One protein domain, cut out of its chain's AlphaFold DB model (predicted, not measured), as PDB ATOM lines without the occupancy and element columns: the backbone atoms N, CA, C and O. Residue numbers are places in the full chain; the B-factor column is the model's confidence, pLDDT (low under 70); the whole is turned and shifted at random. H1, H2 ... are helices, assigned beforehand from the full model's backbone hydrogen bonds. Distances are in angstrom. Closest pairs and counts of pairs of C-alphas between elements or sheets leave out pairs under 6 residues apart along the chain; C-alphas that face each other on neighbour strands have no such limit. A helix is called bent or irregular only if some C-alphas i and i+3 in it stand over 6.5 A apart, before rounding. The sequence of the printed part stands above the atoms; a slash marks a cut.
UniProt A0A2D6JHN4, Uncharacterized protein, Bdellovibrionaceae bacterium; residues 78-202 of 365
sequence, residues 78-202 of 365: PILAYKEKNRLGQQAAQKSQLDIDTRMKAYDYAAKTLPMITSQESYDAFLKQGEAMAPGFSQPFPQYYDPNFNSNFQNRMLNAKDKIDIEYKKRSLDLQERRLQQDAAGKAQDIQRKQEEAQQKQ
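This is residues 78 to 202 of the 365 residues of an uncharacterized protein of Bdellovibrionaceae bacterium (UniProt A0A2D6JHN4). Two long helices, H1 and H3, run opposite ways and side by side over part of their length in a long, thin rod, and a short helix, H2, folds back on residues 102 to 114 of H1 to make a thicker head at one end. The long stretch of residues 134 to 146 leads from H2 to H3, and at the other end residues 78 to 85 of H1 and residues 183 to 202 of H3 stick out as two free arms. The printed part has 125 residues with three named helices, in the order H1, H2, H3, and no named strand; the class is all helix. It is extended, with a radius of gyration of the C-alphas of 23.9 A, and spans 85 by 23 by 18 A.

H1 is residues 78 to 116, from C-alpha 78 at (51.982, 17.110, -45.614) to C-alpha 116 at (4.691, 50.282, -47.649), 57.8 A. It is irregular, but only just: C-alphas 112 and 115 are 6.6 A apart. H2 is residues 120 to 133, 20.0 A long. H3 is residues 147 to 202, 82.8 A, the longest helix by residues, and ends with C-alpha 202 at (80.741, 31.943, -46.384). H3 has a kink of 29 degrees near residue 155.

H1 and H2 form a helical hairpin, running opposite ways at a shallow tilt of 16 degrees. H1 touches H2 with residues 102 to 114 alone; the closest C-alphas are those of Ala 106 and Gly 130, 6.3 A apart. H3 touches H1 with residues 150 to 175 alone, and the closest C-alphas are those of Leu 114 and Asn 150, 6.4 A apart. H1 and H3 run opposite ways at a shallow tilt of 24 degrees. H2 and H3 are apart. In H2 every O i to N i+4 pair is within hydrogen-bond range; in H1 33 of 35 are, and in H3 48 of 52.

The two C-alphas farthest apart, those of Ser 119 and Gln 202, are 84.6 A apart, while the C-alphas of Pro 78 and Gln 202, the first and last printed, are 32.4 A apart. Without the stretches that stand free, the body of 97 residues spans 55 by 23 by 16 A. The printed part has no cut. The link from H1 to H2 is tight, with 3 residues, and the link from H2 to H3 is long, with 13. The mean pLDDT of the printed part is 79.7, and one printed residue, Ser 151, is under 70.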
ATOM      1  N   PRO A  78      52.603  16.367 -46.717       78.38
ATOM      2  CA  PRO A  78      51.982  17.110 -45.614       78.38
ATOM      3  C   PRO A  78      52.023  18.633 -45.798       78.38
ATOM      4  O   PRO A  78      51.126  19.340 -45.335       78.38
ATOM      5  N   ILE A  79      53.028  19.152 -46.509       80.19
ATOM      6  CA  ILE A  79      53.130  20.585 -46.820       80.19
ATOM      7  C   ILE A  79      52.020  20.986 -47.795       80.19
ATOM      8  O   ILE A  79      51.368  22.016 -47.607       80.19
ATOM      9  N   LEU A  80      51.789  20.169 -48.823       80.81
ATOM     10  CA  LEU A  80      50.732  20.400 -49.802       80.81
ATOM     11  C   LEU A  80      49.343  20.300 -49.156       80.81
ATOM     12  O   LEU A  80      48.510  21.177 -49.372       80.81
ATOM     13  N   ALA A  81      49.132  19.322 -48.268       82.12
ATOM     14  CA  ALA A  81      47.899  19.194 -47.489       82.12
ATOM     15  C   ALA A  81      47.606  20.432 -46.623       82.12
ATOM     16  O   ALA A  81      46.470  20.903 -46.566       82.12
ATOM     17  N   TYR A  82      48.629  21.000 -45.973       75.12
ATOM     18  CA  TYR A  82      48.478  22.225 -45.184       75.12
ATOM     19  C   TYR A  82      48.100  23.435 -46.048       75.12
ATOM     20  O   TYR A  82      47.178  24.180 -45.699       75.12
ATOM     21  N   LYS A  83      48.772  23.619 -47.196       79.38
ATOM     22  CA  LYS A  83      48.430  24.684 -48.155       79.38
ATOM     23  C   LYS A  83      46.976  24.574 -48.600       79.38
ATOM     24  O   LYS A  83      46.264  25.577 -48.635       79.38
ATOM     25  N   GLU A  84      46.524  23.354 -48.852       83.19
ATOM     26  CA  GLU A  84      45.203  23.130 -49.409       83.19
ATOM     27  C   GLU A  84      44.075  23.195 -48.386       83.19
ATOM     28  O   GLU A  84      43.012  23.754 -48.666       83.19
ATOM     29  N   LYS A  85      44.344  22.790 -47.143       80.69
ATOM     30  CA  LYS A  85      43.482  23.093 -45.995       80.69
ATOM     31  C   LYS A  85      43.241  24.600 -45.864       80.69
ATOM     32  O   LYS A  85      42.108  25.030 -45.644       80.69
ATOM     33  N   ASN A  86      44.290  25.407 -46.026       76.06
ATOM     34  CA  ASN A  86      44.171  26.861 -45.958       76.06
ATOM     35  C   ASN A  86      43.364  27.426 -47.135       76.06
ATOM     36  O   ASN A  86      42.495  28.271 -46.911       76.06
ATOM     37  N   ARG A  87      43.597  26.943 -48.365       80.94
ATOM     38  CA  ARG A  87      42.834  27.362 -49.553       80.94
ATOM     39  C   ARG A  87      41.344  27.049 -49.410       80.94
ATOM     40  O   ARG A  87      40.513  27.929 -49.634       80.94
ATOM     41  N   LEU A  88      41.003  25.828 -48.991       80.81
ATOM     42  CA  LEU A  88      39.616  25.415 -48.751       80.81
ATOM     43  C   LEU A  88      38.964  26.248 -47.641       80.81
ATOM     44  O   LEU A  88      37.827  26.692 -47.796       80.81
ATOM     45  N   GLY A  89      39.699  26.539 -46.564       75.25
ATOM     46  CA  GLY A  89      39.235  27.433 -45.501       75.25
ATOM     47  C   GLY A  89      38.927  28.849 -46.000       75.25
ATOM     48  O   GLY A  89      37.905  29.424 -45.624       75.25
ATOM     49  N   GLN A  90      39.759  29.402 -46.888       74.38
ATOM     50  CA  GLN A  90      39.517  30.711 -47.507       74.38
ATOM     51  C   GLN A  90      38.297  30.696 -48.440       74.38
ATOM     52  O   GLN A  90      37.485  31.619 -48.389       74.38
ATOM     53  N   GLN A  91      38.127  29.648 -49.253       77.00
ATOM     54  CA  GLN A  91      36.952  29.500 -50.122       77.00
ATOM     55  C   GLN A  91      35.654  29.363 -49.319       77.00
ATOM     56  O   GLN A  91      34.660  30.015 -49.639       77.00
ATOM     57  N   ALA A  92      35.661  28.564 -48.249       74.56
ATOM     58  CA  ALA A  92      34.511  28.422 -47.359       74.56
ATOM     59  C   ALA A  92      34.141  29.759 -46.697       74.56
ATOM     60  O   ALA A  92      32.963  30.119 -46.630       74.56
ATOM     61  N   ALA A  93      35.146  30.528 -46.269       70.06
ATOM     62  CA  ALA A  93      34.932  31.848 -45.695       70.06
ATOM     63  C   ALA A  93      34.327  32.834 -46.710       70.06
ATOM     64  O   ALA A  93      33.361  33.515 -46.370       70.06
ATOM     65  N   GLN A  94      34.818  32.854 -47.958       74.44
ATOM     66  CA  GLN A  94      34.257  33.679 -49.040       74.44
ATOM     67  C   GLN A  94      32.809  33.302 -49.369       74.44
ATOM     68  O   GLN A  94      31.949  34.178 -49.455       74.44
ATOM     69  N   LYS A  95      32.513  32.003 -49.513       77.62
ATOM     70  CA  LYS A  95      31.154  31.523 -49.814       77.62
ATOM     71  C   LYS A  95      30.162  31.928 -48.728       77.62
ATOM     72  O   LYS A  95      29.063  32.377 -49.024       77.62
ATOM     73  N   SER A  96      30.553  31.796 -47.466       71.25
ATOM     74  CA  SER A  96      29.688  32.195 -46.361       71.25
ATOM     75  C   SER A  96      29.584  33.717 -46.210       71.25
ATOM     76  O   SER A  96      28.555  34.191 -45.746       71.25
ATOM     77  N   GLN A  97      30.576  34.494 -46.653       74.06
ATOM     78  CA  GLN A  97      30.456  35.952 -46.716       74.06
ATOM     79  C   GLN A  97      29.443  36.398 -47.779       74.06
ATOM     80  O   GLN A  97      28.629  37.272 -47.509       74.06
ATOM     81  N   LEU A  98      29.419  35.728 -48.937       78.44
ATOM     82  CA  LEU A  98      28.382  35.922 -49.958       78.44
ATOM     83  C   LEU A  98      26.978  35.566 -49.444       78.44
ATOM     84  O   LEU A  98      26.026  36.284 -49.740       78.44
ATOM     85  N   ASP A  99      26.839  34.488 -48.664       78.75
ATOM     86  CA  ASP A  99      25.558  34.125 -48.035       78.75
ATOM     87  C   ASP A  99      25.103  35.204 -47.035       78.75
ATOM     88  O   ASP A  99      23.962  35.660 -47.083       78.75
ATOM     89  N   ILE A 100      26.018  35.704 -46.193       77.81
ATOM     90  CA  ILE A 100      25.737  36.810 -45.264       77.81
ATOM     91  C   ILE A 100      25.319  38.083 -46.020       77.81
ATOM     92  O   ILE A 100      24.308  38.686 -45.663       77.81
ATOM     93  N   ASP A 101      26.026  38.465 -47.086       81.12
ATOM     94  CA  ASP A 101      25.686  39.640 -47.902       81.12
ATOM     95  C   ASP A 101      24.314  39.497 -48.576       81.12
ATOM     96  O   ASP A 101      23.539  40.455 -48.645       81.12
ATOM     97  N   THR A 102      23.992  38.295 -49.063       84.12
ATOM     98  CA  THR A 102      22.691  37.985 -49.681       84.12
ATOM     99  C   THR A 102      21.570  38.127 -48.651       84.12
ATOM    100  O   THR A 102      20.575  38.809 -48.907       84.12
ATOM    101  N   ARG A 103      21.761  37.570 -47.448       78.19
ATOM    102  CA  ARG A 103      20.814  37.718 -46.336       78.19
ATOM    103  C   ARG A 103      20.656  39.180 -45.931       78.19
ATOM    104  O   ARG A 103      19.527  39.639 -45.804       78.19
ATOM    105  N   MET A 104      21.744  39.938 -45.792       81.00
ATOM    106  CA  MET A 104      21.695  41.366 -45.443       81.00
ATOM    107  C   MET A 104      20.900  42.191 -46.459       81.00
ATOM    108  O   MET A 104      20.068  43.007 -46.067       81.00
ATOM    109  N   LYS A 105      21.088  41.939 -47.760       83.75
ATOM    110  CA  LYS A 105      20.296  42.587 -48.819       83.75
ATOM    111  C   LYS A 105      18.812  42.244 -48.719       83.75
ATOM    112  O   LYS A 105      17.978  43.131 -48.880       83.75
ATOM    113  N   ALA A 106      18.486  40.988 -48.425       82.06
ATOM    114  CA  ALA A 106      17.113  40.556 -48.200       82.06
ATOM    115  C   ALA A 106      16.484  41.221 -46.959       82.06
ATOM    116  O   ALA A 106      15.354  41.705 -47.031       82.06
ATOM    117  N   TYR A 107      17.224  41.326 -45.849       78.50
ATOM    118  CA  TYR A 107      16.788  42.051 -44.649       78.50
ATOM    119  C   TYR A 107      16.541  43.538 -44.934       78.50
ATOM    120  O   TYR A 107      15.521  44.083 -44.513       78.50
ATOM    121  N   ASP A 108      17.436  44.186 -45.683       82.81
ATOM    122  CA  ASP A 108      17.291  45.590 -46.079       82.81
ATOM    123  C   ASP A 108      16.118  45.818 -47.033       82.81
ATOM    124  O   ASP A 108      15.427  46.833 -46.918       82.81
ATOM    125  N   TYR A 109      15.883  44.889 -47.965       86.31
ATOM    126  CA  TYR A 109      14.708  44.907 -48.829       86.31
ATOM    127  C   TYR A 109      13.440  44.847 -47.975       86.31
ATOM    128  O   TYR A 109      12.643  45.779 -48.030       86.31
ATOM    129  N   ALA A 110      13.324  43.839 -47.105       84.00
ATOM    130  CA  ALA A 110      12.195  43.671 -46.197       84.00
ATOM    131  C   ALA A 110      11.939  44.907 -45.324       84.00
ATOM    132  O   ALA A 110      10.821  45.410 -45.272       84.00
ATOM    133  N   ALA A 111      12.973  45.450 -44.681       80.81
ATOM    134  CA  ALA A 111      12.828  46.613 -43.808       80.81
ATOM    135  C   ALA A 111      12.287  47.859 -44.536       80.81
ATOM    136  O   ALA A 111      11.595  48.669 -43.919       80.81
ATOM    137  N   LYS A 112      12.594  48.016 -45.833       83.44
ATOM    138  CA  LYS A 112      12.147  49.152 -46.654       83.44
ATOM    139  C   LYS A 112      10.761  48.946 -47.253       83.44
ATOM    140  O   LYS A 112      10.016  49.915 -47.365       83.44
ATOM    141  N   THR A 113      10.434  47.723 -47.665       84.94
ATOM    142  CA  THR A 113       9.199  47.439 -48.405       84.94
ATOM    143  C   THR A 113       8.037  47.057 -47.504       84.94
ATOM    144  O   THR A 113       6.938  47.540 -47.759       84.94
ATOM    145  N   LEU A 114       8.246  46.294 -46.421       82.75
ATOM    146  CA  LEU A 114       7.158  45.891 -45.513       82.75
ATOM    147  C   LEU A 114       6.279  47.048 -45.011       82.75
ATOM    148  O   LEU A 114       5.061  46.881 -44.996       82.75
ATOM    149  N   PRO A 115       6.830  48.216 -44.622       81.44
ATOM    150  CA  PRO A 115       6.016  49.336 -44.145       81.44
ATOM    151  C   PRO A 115       5.125  49.967 -45.224       81.44
ATOM    152  O   PRO A 115       4.196  50.696 -44.890       81.44
ATOM    153  N   MET A 116       5.421  49.724 -46.504       83.50
ATOM    154  CA  MET A 116       4.691  50.282 -47.649       83.50
ATOM    155  C   MET A 116       3.580  49.351 -48.157       83.50
ATOM    156  O   MET A 116       2.804  49.743 -49.025       83.50
ATOM    157  N   ILE A 117       3.508  48.119 -47.646       87.12
ATOM    158  CA  ILE A 117       2.527  47.114 -48.060       87.12
ATOM    159  C   ILE A 117       1.199  47.399 -47.360       87.12
ATOM    160  O   ILE A 117       1.122  47.377 -46.133       87.12
ATOM    161  N   THR A 118       0.147  47.625 -48.147       85.94
ATOM    162  CA  THR A 118      -1.212  47.902 -47.647       85.94
ATOM    163  C   THR A 118      -2.266  46.929 -48.179       85.94
ATOM    164  O   THR A 118      -3.431  47.030 -47.801       85.94
ATOM    165  N   SER A 119      -1.894  46.005 -49.072       88.44
ATOM    166  CA  SER A 119      -2.810  45.049 -49.712       88.44
ATOM    167  C   SER A 119      -2.173  43.670 -49.899       88.44
ATOM    168  O   SER A 119      -0.951  43.554 -50.003       88.44
ATOM    169  N   GLN A 120      -3.007  42.630 -50.022       89.00
ATOM    170  CA  GLN A 120      -2.550  41.259 -50.294       89.00
ATOM    171  C   GLN A 120      -1.737  41.162 -51.595       89.00
ATOM    172  O   GLN A 120      -0.690  40.532 -51.614       89.00
ATOM    173  N   GLU A 121      -2.159  41.846 -52.661       91.62
ATOM    174  CA  GLU A 121      -1.451  41.822 -53.948       91.62
ATOM    175  C   GLU A 121      -0.025  42.391 -53.833       91.62
ATOM    176  O   GLU A 121       0.935  41.807 -54.339       91.62
ATOM    177  N   SER A 122       0.139  43.497 -53.098       89.38
ATOM    178  CA  SER A 122       1.463  44.075 -52.825       89.38
ATOM    179  C   SER A 122       2.326  43.189 -51.917       89.38
ATOM    180  O   SER A 122       3.550  43.168 -52.055       89.38
ATOM    181  N   TYR A 123       1.695  42.416 -51.030       89.00
ATOM    182  CA  TYR A 123       2.359  41.460 -50.151       89.00
ATOM    183  C   TYR A 123       2.867  40.224 -50.908       89.00
ATOM    184  O   TYR A 123       4.020  39.824 -50.742       89.00
ATOM    185  N   ASP A 124       2.060  39.674 -51.814       89.62
ATOM    186  CA  ASP A 124       2.452  38.535 -52.651       89.62
ATOM    187  C   ASP A 124       3.612  38.907 -53.588       89.62
ATOM    188  O   ASP A 124       4.563  38.137 -53.765       89.62
ATOM    189  N   ALA A 125       3.581  40.122 -54.148       90.38
ATOM    190  CA  ALA A 125       4.678  40.660 -54.950       90.38
ATOM    191  C   ALA A 125       5.972  40.813 -54.131       90.38
ATOM    192  O   ALA A 125       7.050  40.451 -54.610       90.38
ATOM    193  N   PHE A 126       5.860  41.289 -52.887       90.38
ATOM    194  CA  PHE A 126       6.971  41.399 -51.945       90.38
ATOM    195  C   PHE A 126       7.619  40.039 -51.646       90.38
ATOM    196  O   PHE A 126       8.838  39.901 -51.774       90.38
ATOM    197  N   LEU A 127       6.821  39.019 -51.307       90.25
ATOM    198  CA  LEU A 127       7.333  37.674 -51.025       90.25
ATOM    199  C   LEU A 127       8.017  37.066 -52.249       90.25
ATOM    200  O   LEU A 127       9.125  36.540 -52.142       90.25
ATOM    201  N   LYS A 128       7.400  37.196 -53.429       90.38
ATOM    202  CA  LYS A 128       7.954  36.685 -54.688       90.38
ATOM    203  C   LYS A 128       9.280  37.353 -55.049       90.38
ATOM    204  O   LYS A 128      10.211  36.682 -55.493       90.38
ATOM    205  N   GLN A 129       9.372  38.670 -54.878       88.56
ATOM    206  CA  GLN A 129      10.589  39.412 -55.187       88.56
ATOM    207  C   GLN A 129      11.701  39.131 -54.168       88.56
ATOM    208  O   GLN A 129      12.856  38.999 -54.564       88.56
ATOM    209  N   GLY A 130      11.371  38.981 -52.884       87.12
ATOM    210  CA  GLY A 130      12.349  38.606 -51.869       87.12
ATOM    211  C   GLY A 130      12.869  37.173 -52.029       87.12
ATOM    212  O   GLY A 130      14.072  36.956 -51.913       87.12
ATOM    213  N   GLU A 131      12.013  36.219 -52.407       88.31
ATOM    214  CA  GLU A 131      12.418  34.833 -52.709       88.31
ATOM    215  C   GLU A 131      13.385  34.760 -53.901       88.31
ATOM    216  O   GLU A 131      14.323  33.964 -53.909       88.31
ATOM    217  N   ALA A 132      13.215  35.648 -54.887       86.75
ATOM    218  CA  ALA A 132      14.150  35.783 -56.000       86.75
ATOM    219  C   ALA A 132      15.512  36.380 -55.585       86.75
ATOM    220  O   ALA A 132      16.510  36.148 -56.267       86.75
ATOM    221  N   MET A 133      15.571  37.151 -54.491       84.25
ATOM    222  CA  MET A 133      16.819  37.721 -53.962       84.25
ATOM    223  C   MET A 133      17.564  36.752 -53.040       84.25
ATOM    224  O   MET A 133      18.793  36.707 -53.071       84.25
ATOM    225  N   ALA A 134      16.834  36.007 -52.211       82.94
ATOM    226  CA  ALA A 134      17.389  35.044 -51.274       82.94
ATOM    227  C   ALA A 134      16.462  33.818 -51.177       82.94
ATOM    228  O   ALA A 134      15.327  33.954 -50.717       82.94
ATOM    229  N   PRO A 135      16.930  32.616 -51.555       82.25
ATOM    230  CA  PRO A 135      16.160  31.393 -51.360       82.25
ATOM    231  C   PRO A 135      15.786  31.199 -49.883       82.25
ATOM    232  O   PRO A 135      16.638  31.314 -48.999       82.25
ATOM    233  N   GLY A 136      14.517  30.902 -49.614       81.06
ATOM    234  CA  GLY A 136      13.958  30.791 -48.268       81.06
ATOM    235  C   GLY A 136      13.545  32.125 -47.638       81.06
ATOM    236  O   GLY A 136      13.207  32.141 -46.454       81.06
ATOM    237  N   PHE A 137      13.549  33.233 -48.388       84.31
ATOM    238  CA  PHE A 137      13.125  34.545 -47.894       84.31
ATOM    239  C   PHE A 137      11.700  34.550 -47.352       84.31
ATOM    240  O   PHE A 137      11.444  35.227 -46.364       84.31
ATOM    241  N   SER A 138      10.784  33.825 -47.996       83.38
ATOM    242  CA  SER A 138       9.358  33.787 -47.653       83.38
ATOM    243  C   SER A 138       9.034  32.953 -46.403       83.38
ATOM    244  O   SER A 138       7.981  33.145 -45.804       83.38
ATOM    245  N   GLN A 139       9.946  32.084 -45.950       83.06
ATOM    246  CA  GLN A 139       9.753  31.171 -44.808       83.06
ATOM    247  C   GLN A 139       9.312  31.824 -43.479       83.06
ATOM    248  O   GLN A 139       8.455  31.255 -42.804       83.06
ATOM    249  N   PRO A 140       9.872  32.970 -43.041       79.06
ATOM    250  CA  PRO A 140       9.498  33.595 -41.777       79.06
ATOM    251  C   PRO A 140       8.213  34.434 -41.872       79.06
ATOM    252  O   PRO A 140       7.804  35.004 -40.859       79.06
ATOM    253  N   PHE A 141       7.603  34.543 -43.056       84.38
ATOM    254  CA  PHE A 141       6.442  35.384 -43.323       84.38
ATOM    255  C   PHE A 141       5.137  34.567 -43.364       84.38
ATOM    256  O   PHE A 141       5.130  33.447 -43.875       84.38
ATOM    257  N   PRO A 142       4.011  35.102 -42.853       85.19
ATOM    258  CA  PRO A 142       2.710  34.457 -42.993       85.19
ATOM    259  C   PRO A 142       2.277  34.400 -44.464       85.19
ATOM    260  O   PRO A 142       2.649  35.255 -45.264       85.19
ATOM    261  N   GLN A 143       1.449  33.415 -44.824       83.56
ATOM    262  CA  GLN A 143       0.917  33.284 -46.191       83.56
ATOM    263  C   GLN A 143      -0.019  34.430 -46.597       83.56
ATOM    264  O   GLN A 143      -0.159  34.719 -47.780       83.56
ATOM    265  N   TYR A 144      -0.650  35.086 -45.625       86.62
ATOM    266  CA  TYR A 144      -1.585  36.182 -45.850       86.62
ATOM    267  C   TYR A 144      -1.068  37.459 -45.194       86.62
ATOM    268  O   TYR A 144      -0.382  37.405 -44.171       86.62
ATOM    269  N   TYR A 145      -1.416  38.599 -45.783       84.69
ATOM    270  CA  TYR A 145      -1.085  39.913 -45.256       84.69
ATOM    271  C   TYR A 145      -1.738  40.118 -43.880       84.69
ATOM    272  O   TYR A 145      -2.962  40.087 -43.749       84.69
ATOM    273  N   ASP A 146      -0.908  40.361 -42.864       82.56
ATOM    274  CA  ASP A 146      -1.330  40.707 -41.505       82.56
ATOM    275  C   ASP A 146      -0.649  42.023 -41.065       82.56
ATOM    276  O   ASP A 146       0.567  42.051 -40.840       82.56
ATOM    277  N   PRO A 147      -1.408  43.122 -40.892       77.88
ATOM    278  CA  PRO A 147      -0.868  44.404 -40.434       77.88
ATOM    279  C   PRO A 147      -0.147  44.330 -39.077       77.88
ATOM    280  O   PRO A 147       0.827  45.052 -38.849       77.88
ATOM    281  N   ASN A 148      -0.593  43.453 -38.169       80.25
ATOM    282  CA  ASN A 148      -0.002  43.303 -36.834       80.25
ATOM    283  C   ASN A 148       1.310  42.509 -36.871       80.25
ATOM    284  O   ASN A 148       2.191  42.706 -36.024       80.25
ATOM    285  N   PHE A 149       1.468  41.634 -37.867       79.75
ATOM    286  CA  PHE A 149       2.719  40.935 -38.125       79.75
ATOM    287  C   PHE A 149       3.812  41.918 -38.561       79.75
ATOM    288  O   PHE A 149       4.906  41.883 -37.998       79.75
ATOM    289  N   ASN A 150       3.505  42.846 -39.477       72.31
ATOM    290  CA  ASN A 150       4.479  43.800 -40.031       72.31
ATOM    291  C   ASN A 150       5.192  44.622 -38.944       72.31
ATOM    292  O   ASN A 150       6.419  44.727 -38.953       72.31
ATOM    293  N   SER A 151       4.434  45.133 -37.971       69.69
ATOM    294  CA  SER A 151       4.951  45.899 -36.825       69.69
ATOM    295  C   SER A 151       5.916  45.080 -35.949       69.69
ATOM    296  O   SER A 151       7.046  45.491 -35.673       69.69
ATOM    297  N   ASN A 152       5.511  43.869 -35.553       75.56
ATOM    298  CA  ASN A 152       6.329  42.992 -34.709       75.56
ATOM    299  C   ASN A 152       7.563  42.453 -35.441       75.56
ATOM    300  O   ASN A 152       8.623  42.247 -34.842       75.56
ATOM    301  N   PHE A 153       7.426  42.222 -36.741       76.25
ATOM    302  CA  PHE A 153       8.486  41.730 -37.598       76.25
ATOM    303  C   PHE A 153       9.585  42.778 -37.787       76.25
ATOM    304  O   PHE A 153      10.762  42.447 -37.670       76.25
ATOM    305  N   GLN A 154       9.229  44.054 -37.949       70.44
ATOM    306  CA  GLN A 154      10.188  45.153 -38.103       70.44
ATOM    307  C   GLN A 154      11.172  45.247 -36.919       70.44
ATOM    308  O   GLN A 154      12.385  45.334 -37.116       70.44
ATOM    309  N   ASN A 155      10.668  45.109 -35.689       72.75
ATOM    310  CA  ASN A 155      11.494  45.095 -34.475       72.75
ATOM    311  C   ASN A 155      12.406  43.858 -34.383       72.75
ATOM    312  O   ASN A 155      13.538  43.941 -33.901       72.75
ATOM    313  N   ARG A 156      11.946  42.695 -34.865       75.12
ATOM    314  CA  ARG A 156      12.777  41.479 -34.943       75.12
ATOM    315  C   ARG A 156      13.862  41.601 -36.017       75.12
ATOM    316  O   ARG A 156      14.980  41.149 -35.777       75.12
ATOM    317  N   MET A 157      13.557  42.235 -37.151       72.19
ATOM    318  CA  MET A 157      14.509  42.452 -38.247       72.19
ATOM    319  C   MET A 157      15.665  43.359 -37.829       72.19
ATOM    320  O   MET A 157      16.806  43.044 -38.149       72.19
ATOM    321  N   LEU A 158      15.399  44.436 -37.081       70.56
ATOM    322  CA  LEU A 158      16.451  45.324 -36.568       70.56
ATOM    323  C   LEU A 158      17.459  44.555 -35.698       70.56
ATOM    324  O   LEU A 158      18.653  44.561 -35.979       70.56
ATOM    325  N   ASN A 159      16.967  43.774 -34.733       77.62
ATOM    326  CA  ASN A 159      17.821  42.952 -33.868       77.62
ATOM    327  C   ASN A 159      18.576  41.843 -34.628       77.62
ATOM    328  O   ASN A 159      19.694  41.483 -34.257       77.62
ATOM    329  N   ALA A 160      17.967  41.257 -35.665       74.38
ATOM    330  CA  ALA A 160      18.617  40.250 -36.504       74.38
ATOM    331  C   ALA A 160      19.726  40.868 -37.371       74.38
ATOM    332  O   ALA A 160      20.816  40.305 -37.455       74.38
ATOM    333  N   LYS A 161      19.474  42.047 -37.948       75.50
ATOM    334  CA  LYS A 161      20.446  42.802 -38.742       75.50
ATOM    335  C   LYS A 161      21.678  43.171 -37.918       75.50
ATOM    336  O   LYS A 161      22.791  42.941 -38.378       75.50
ATOM    337  N   ASP A 162      21.490  43.647 -36.689       79.50
ATOM    338  CA  ASP A 162      22.606  43.992 -35.801       79.50
ATOM    339  C   ASP A 162      23.467  42.767 -35.458       79.50
ATOM    340  O   ASP A 162      24.697  42.837 -35.466       79.50
ATOM    341  N   LYS A 163      22.841  41.609 -35.212       79.50
ATOM    342  CA  LYS A 163      23.573  40.353 -34.980       79.50
ATOM    343  C   LYS A 163      24.399  39.936 -36.195       79.50
ATOM    344  O   LYS A 163      25.551  39.543 -36.027       79.50
ATOM    345  N   ILE A 164      23.827  40.043 -37.394       77.88
ATOM    346  CA  ILE A 164      24.510  39.686 -38.643       77.88
ATOM    347  C   ILE A 164      25.658  40.662 -38.934       77.88
ATOM    348  O   ILE A 164      26.737  40.224 -39.323       77.88
ATOM    349  N   ASP A 165      25.478  41.960 -38.683       79.00
ATOM    350  CA  ASP A 165      26.539  42.963 -38.851       79.00
ATOM    351  C   ASP A 165      27.715  42.720 -37.886       79.00
ATOM    352  O   ASP A 165      28.884  42.769 -38.281       79.00
ATOM    353  N   ILE A 166      27.426  42.366 -36.627       83.19
ATOM    354  CA  ILE A 166      28.452  41.966 -35.651       83.19
ATOM    355  C   ILE A 166      29.190  40.704 -36.118       83.19
ATOM    356  O   ILE A 166      30.418  40.637 -36.018       83.19
ATOM    357  N   GLU A 167      28.467  39.698 -36.616       78.50
ATOM    358  CA  GLU A 167      29.060  38.457 -37.124       78.50
ATOM    359  C   GLU A 167      29.954  38.715 -38.344       78.50
ATOM    360  O   GLU A 167      31.091  38.232 -38.398       78.50
ATOM    361  N   TYR A 168      29.489  39.549 -39.275       77.81
ATOM    362  CA  TYR A 168      30.239  39.962 -40.455       77.81
ATOM    363  C   TYR A 168      31.544  40.672 -40.078       77.81
ATOM    364  O   TYR A 168      32.614  40.296 -40.562       77.81
ATOM    365  N   LYS A 169      31.480  41.651 -39.167       81.56
ATOM    366  CA  LYS A 169      32.657  42.391 -38.680       81.56
ATOM    367  C   LYS A 169      33.655  41.490 -37.957       81.56
ATOM    368  O   LYS A 169      34.855  41.601 -38.184       81.56
ATOM    369  N   LYS A 170      33.188  40.569 -37.109       80.75
ATOM    370  CA  LYS A 170      34.079  39.601 -36.444       80.75
ATOM    371  C   LYS A 170      34.794  38.709 -37.454       80.75
ATOM    372  O   LYS A 170      35.989  38.458 -37.323       80.75
ATOM    373  N   ARG A 171      34.076  38.242 -38.474       76.25
ATOM    374  CA  ARG A 171      34.650  37.369 -39.498       76.25
ATOM    375  C   ARG A 171      35.618  38.101 -40.425       76.25
ATOM    376  O   ARG A 171      36.636  37.519 -40.795       76.25
ATOM    377  N   SER A 172      35.326  39.344 -40.806       76.38
ATOM    378  CA  SER A 172      36.245  40.132 -41.634       76.38
ATOM    379  C   SER A 172      37.573  40.376 -40.911       76.38
ATOM    380  O   SER A 172      38.627  40.257 -41.537       76.38
ATOM    381  N   LEU A 173      37.531  40.603 -39.594       79.62
ATOM    382  CA  LEU A 173      38.721  40.700 -38.746       79.62
ATOM    383  C   LEU A 173      39.507  39.380 -38.683       79.62
ATOM    384  O   LEU A 173      40.705  39.400 -38.944       79.62
ATOM    385  N   ASP A 174      38.860  38.230 -38.441       78.94
ATOM    386  CA  ASP A 174      39.547  36.915 -38.433       78.94
ATOM    387  C   ASP A 174      40.226  36.619 -39.784       78.94
ATOM    388  O   ASP A 174      41.376  36.181 -39.857       78.94
ATOM    389  N   LEU A 175      39.552  36.927 -40.897       76.75
ATOM    390  CA  LEU A 175      40.134  36.787 -42.234       76.75
ATOM    391  C   LEU A 175      41.354  37.691 -42.441       76.75
ATOM    392  O   LEU A 175      42.332  37.271 -43.068       76.75
ATOM    393  N   GLN A 176      41.297  38.923 -41.936       78.56
ATOM    394  CA  GLN A 176      42.404  39.866 -42.007       78.56
ATOM    395  C   GLN A 176      43.594  39.395 -41.162       78.56
ATOM    396  O   GLN A 176      44.720  39.388 -41.661       78.56
ATOM    397  N   GLU A 177      43.359  38.934 -39.933       77.06
ATOM    398  CA  GLU A 177      44.403  38.387 -39.060       77.06
ATOM    399  C   GLU A 177      45.091  37.173 -39.688       77.06
ATOM    400  O   GLU A 177      46.322  37.105 -39.720       77.06
ATOM    401  N   ARG A 178      44.326  36.244 -40.277       75.06
ATOM    402  CA  ARG A 178      44.903  35.083 -40.971       75.06
ATOM    403  C   ARG A 178      45.778  35.476 -42.156       75.06
ATOM    404  O   ARG A 178      46.821  34.859 -42.357       75.06
ATOM    405  N   ARG A 179      45.384  36.491 -42.935       75.06
ATOM    406  CA  ARG A 179      46.218  37.007 -44.037       75.06
ATOM    407  C   ARG A 179      47.525  37.594 -43.513       75.06
ATOM    408  O   ARG A 179      48.584  37.249 -44.023       75.06
ATOM    409  N   LEU A 180      47.462  38.400 -42.453       76.69
ATOM    410  CA  LEU A 180      48.653  38.978 -41.827       76.69
ATOM    411  C   LEU A 180      49.604  37.898 -41.292       76.69
ATOM    412  O   LEU A 180      50.815  38.000 -41.485       76.69
ATOM    413  N   GLN A 181      49.072  36.843 -40.671       76.38
ATOM    414  CA  GLN A 181      49.875  35.707 -40.207       76.38
ATOM    415  C   GLN A 181      50.536  34.950 -41.369       76.38
ATOM    416  O   GLN A 181      51.702  34.568 -41.264       76.38
ATOM    417  N   GLN A 182      49.830  34.758 -42.489       72.94
ATOM    418  CA  GLN A 182      50.392  34.122 -43.686       72.94
ATOM    419  C   GLN A 182      51.511  34.960 -44.311       72.94
ATOM    420  O   GLN A 182      52.579  34.424 -44.613       72.94
ATOM    421  N   ASP A 183      51.304  36.269 -44.442       73.88
ATOM    422  CA  ASP A 183      52.319  37.185 -44.964       73.88
ATOM    423  C   ASP A 183      53.555  37.228 -44.055       73.88
ATOM    424  O   ASP A 183      54.691  37.235 -44.539       73.88
ATOM    425  N   ALA A 184      53.355  37.216 -42.733       75.75
ATOM    426  CA  ALA A 184      54.441  37.154 -41.762       75.75
ATOM    427  C   ALA A 184      55.236  35.843 -41.876       75.75
ATOM    428  O   ALA A 184      56.468  35.873 -41.912       75.75
ATOM    429  N   ALA A 185      54.549  34.703 -41.998       72.44
ATOM    430  CA  ALA A 185      55.186  33.399 -42.171       72.44
ATOM    431  C   ALA A 185      55.978  33.310 -43.488       72.44
ATOM    432  O   ALA A 185      57.111  32.826 -43.489       72.44
ATOM    433  N   GLY A 186      55.427  33.829 -44.591       73.31
ATOM    434  CA  GLY A 186      56.121  33.883 -45.882       73.31
ATOM    435  C   GLY A 186      57.401  34.720 -45.820       73.31
ATOM    436  O   GLY A 186      58.465  34.267 -46.243       73.31
ATOM    437  N   LYS A 187      57.335  35.907 -45.201       77.56
ATOM    438  CA  LYS A 187      58.513  36.766 -44.997       77.56
ATOM    439  C   LYS A 187      59.576  36.100 -44.120       77.56
ATOM    440  O   LYS A 187      60.761  36.219 -44.421       77.56
ATOM    441  N   ALA A 188      59.173  35.392 -43.063       74.50
ATOM    442  CA  ALA A 188      60.105  34.678 -42.190       74.50
ATOM    443  C   ALA A 188      60.872  33.574 -42.941       74.50
ATOM    444  O   ALA A 188      62.093  33.476 -42.798       74.50
ATOM    445  N   GLN A 189      60.187  32.805 -43.793       73.12
ATOM    446  CA  GLN A 189      60.819  31.771 -44.621       73.12
ATOM    447  C   GLN A 189      61.815  32.355 -45.630       73.12
ATOM    448  O   GLN A 189      62.916  31.826 -45.789       73.12
ATOM    449  N   ASP A 190      61.475  33.467 -46.285       72.94
ATOM    450  CA  ASP A 190      62.392  34.126 -47.223       72.94
ATOM    451  C   ASP A 190      63.645  34.680 -46.527       72.94
ATOM    452  O   ASP A 190      64.738  34.634 -47.098       72.94
ATOM    453  N   ILE A 191      63.510  35.191 -45.297       79.69
ATOM    454  CA  ILE A 191      64.650  35.641 -44.487       79.69
ATOM    455  C   ILE A 191      65.546  34.454 -44.124       79.69
ATOM    456  O   ILE A 191      66.759  34.549 -44.314       79.69
ATOM    457  N   GLN A 192      64.969  33.336 -43.671       73.88
ATOM    458  CA  GLN A 192      65.725  32.113 -43.375       73.88
ATOM    459  C   GLN A 192      66.489  31.606 -44.598       73.88
ATOM    460  O   GLN A 192      67.703  31.430 -44.517       73.88
ATOM    461  N   ARG A 193      65.833  31.480 -45.759       76.06
ATOM    462  CA  ARG A 193      66.504  31.033 -46.992       76.06
ATOM    463  C   ARG A 193      67.673  31.947 -47.364       76.06
ATOM    464  O   ARG A 193      68.747  31.470 -47.714       76.06
ATOM    465  N   LYS A 194      67.498  33.269 -47.261       77.56
ATOM    466  CA  LYS A 194      68.582  34.231 -47.529       77.56
ATOM    467  C   LYS A 194      69.738  34.100 -46.535       77.56
ATOM    468  O   LYS A 194      70.889  34.264 -46.935       77.56
ATOM    469  N   GLN A 195      69.451  33.820 -45.264       76.56
ATOM    470  CA  GLN A 195      70.478  33.575 -44.250       76.56
ATOM    471  C   GLN A 195      71.250  32.284 -44.536       76.56
ATOM    472  O   GLN A 195      72.477  32.310 -44.514       76.56
ATOM    473  N   GLU A 196      70.563  31.192 -44.873       74.69
ATOM    474  CA  GLU A 196      71.184  29.919 -45.256       74.69
ATOM    475  C   GLU A 196      72.065  30.073 -46.504       74.69
ATOM    476  O   GLU A 196      73.222  29.658 -46.505       74.69
ATOM    477  N   GLU A 197      71.574  30.755 -47.544       75.44
ATOM    478  CA  GLU A 197      72.360  31.046 -48.750       75.44
ATOM    479  C   GLU A 197      73.602  31.898 -48.445       75.44
ATOM    480  O   GLU A 197      74.663  31.695 -49.042       75.44
ATOM    481  N   ALA A 198      73.494  32.862 -47.526       75.19
ATOM    482  CA  ALA A 198      74.624  33.685 -47.106       75.19
ATOM    483  C   ALA A 198      75.651  32.881 -46.292       75.19
ATOM    484  O   ALA A 198      76.853  33.042 -46.509       75.19
ATOM    485  N   GLN A 199      75.194  31.998 -45.399       77.44
ATOM    486  CA  GLN A 199      76.059  31.103 -44.626       77.44
ATOM    487  C   GLN A 199      76.779  30.106 -45.534       77.44
ATOM    488  O   GLN A 199      77.996  29.959 -45.427       77.44
ATOM    489  N   GLN A 200      76.070  29.491 -46.484       75.25
ATOM    490  CA  GLN A 200      76.670  28.560 -47.438       75.25
ATOM    491  C   GLN A 200      77.765  29.244 -48.264       75.25
ATOM    492  O   GLN A 200      78.875  28.730 -48.365       75.25
ATOM    493  N   LYS A 201      77.505  30.462 -48.757       76.25
ATOM    494  CA  LYS A 201      78.524  31.260 -49.458       76.25
ATOM    495  C   LYS A 201      79.746  31.555 -48.588       76.25
ATOM    496  O   LYS A 201      80.848  31.599 -49.116       76.25
ATOM    497  N   GLN A 202      79.589  31.764 -47.278       77.62
ATOM    498  CA  GLN A 202      80.741  31.943 -46.384       77.62
ATOM    499  C   GLN A 202      81.532  30.645 -46.183       77.62
ATOM    500  O   GLN A 202      82.761  30.686 -46.157       77.62
TER     501      GLN A 202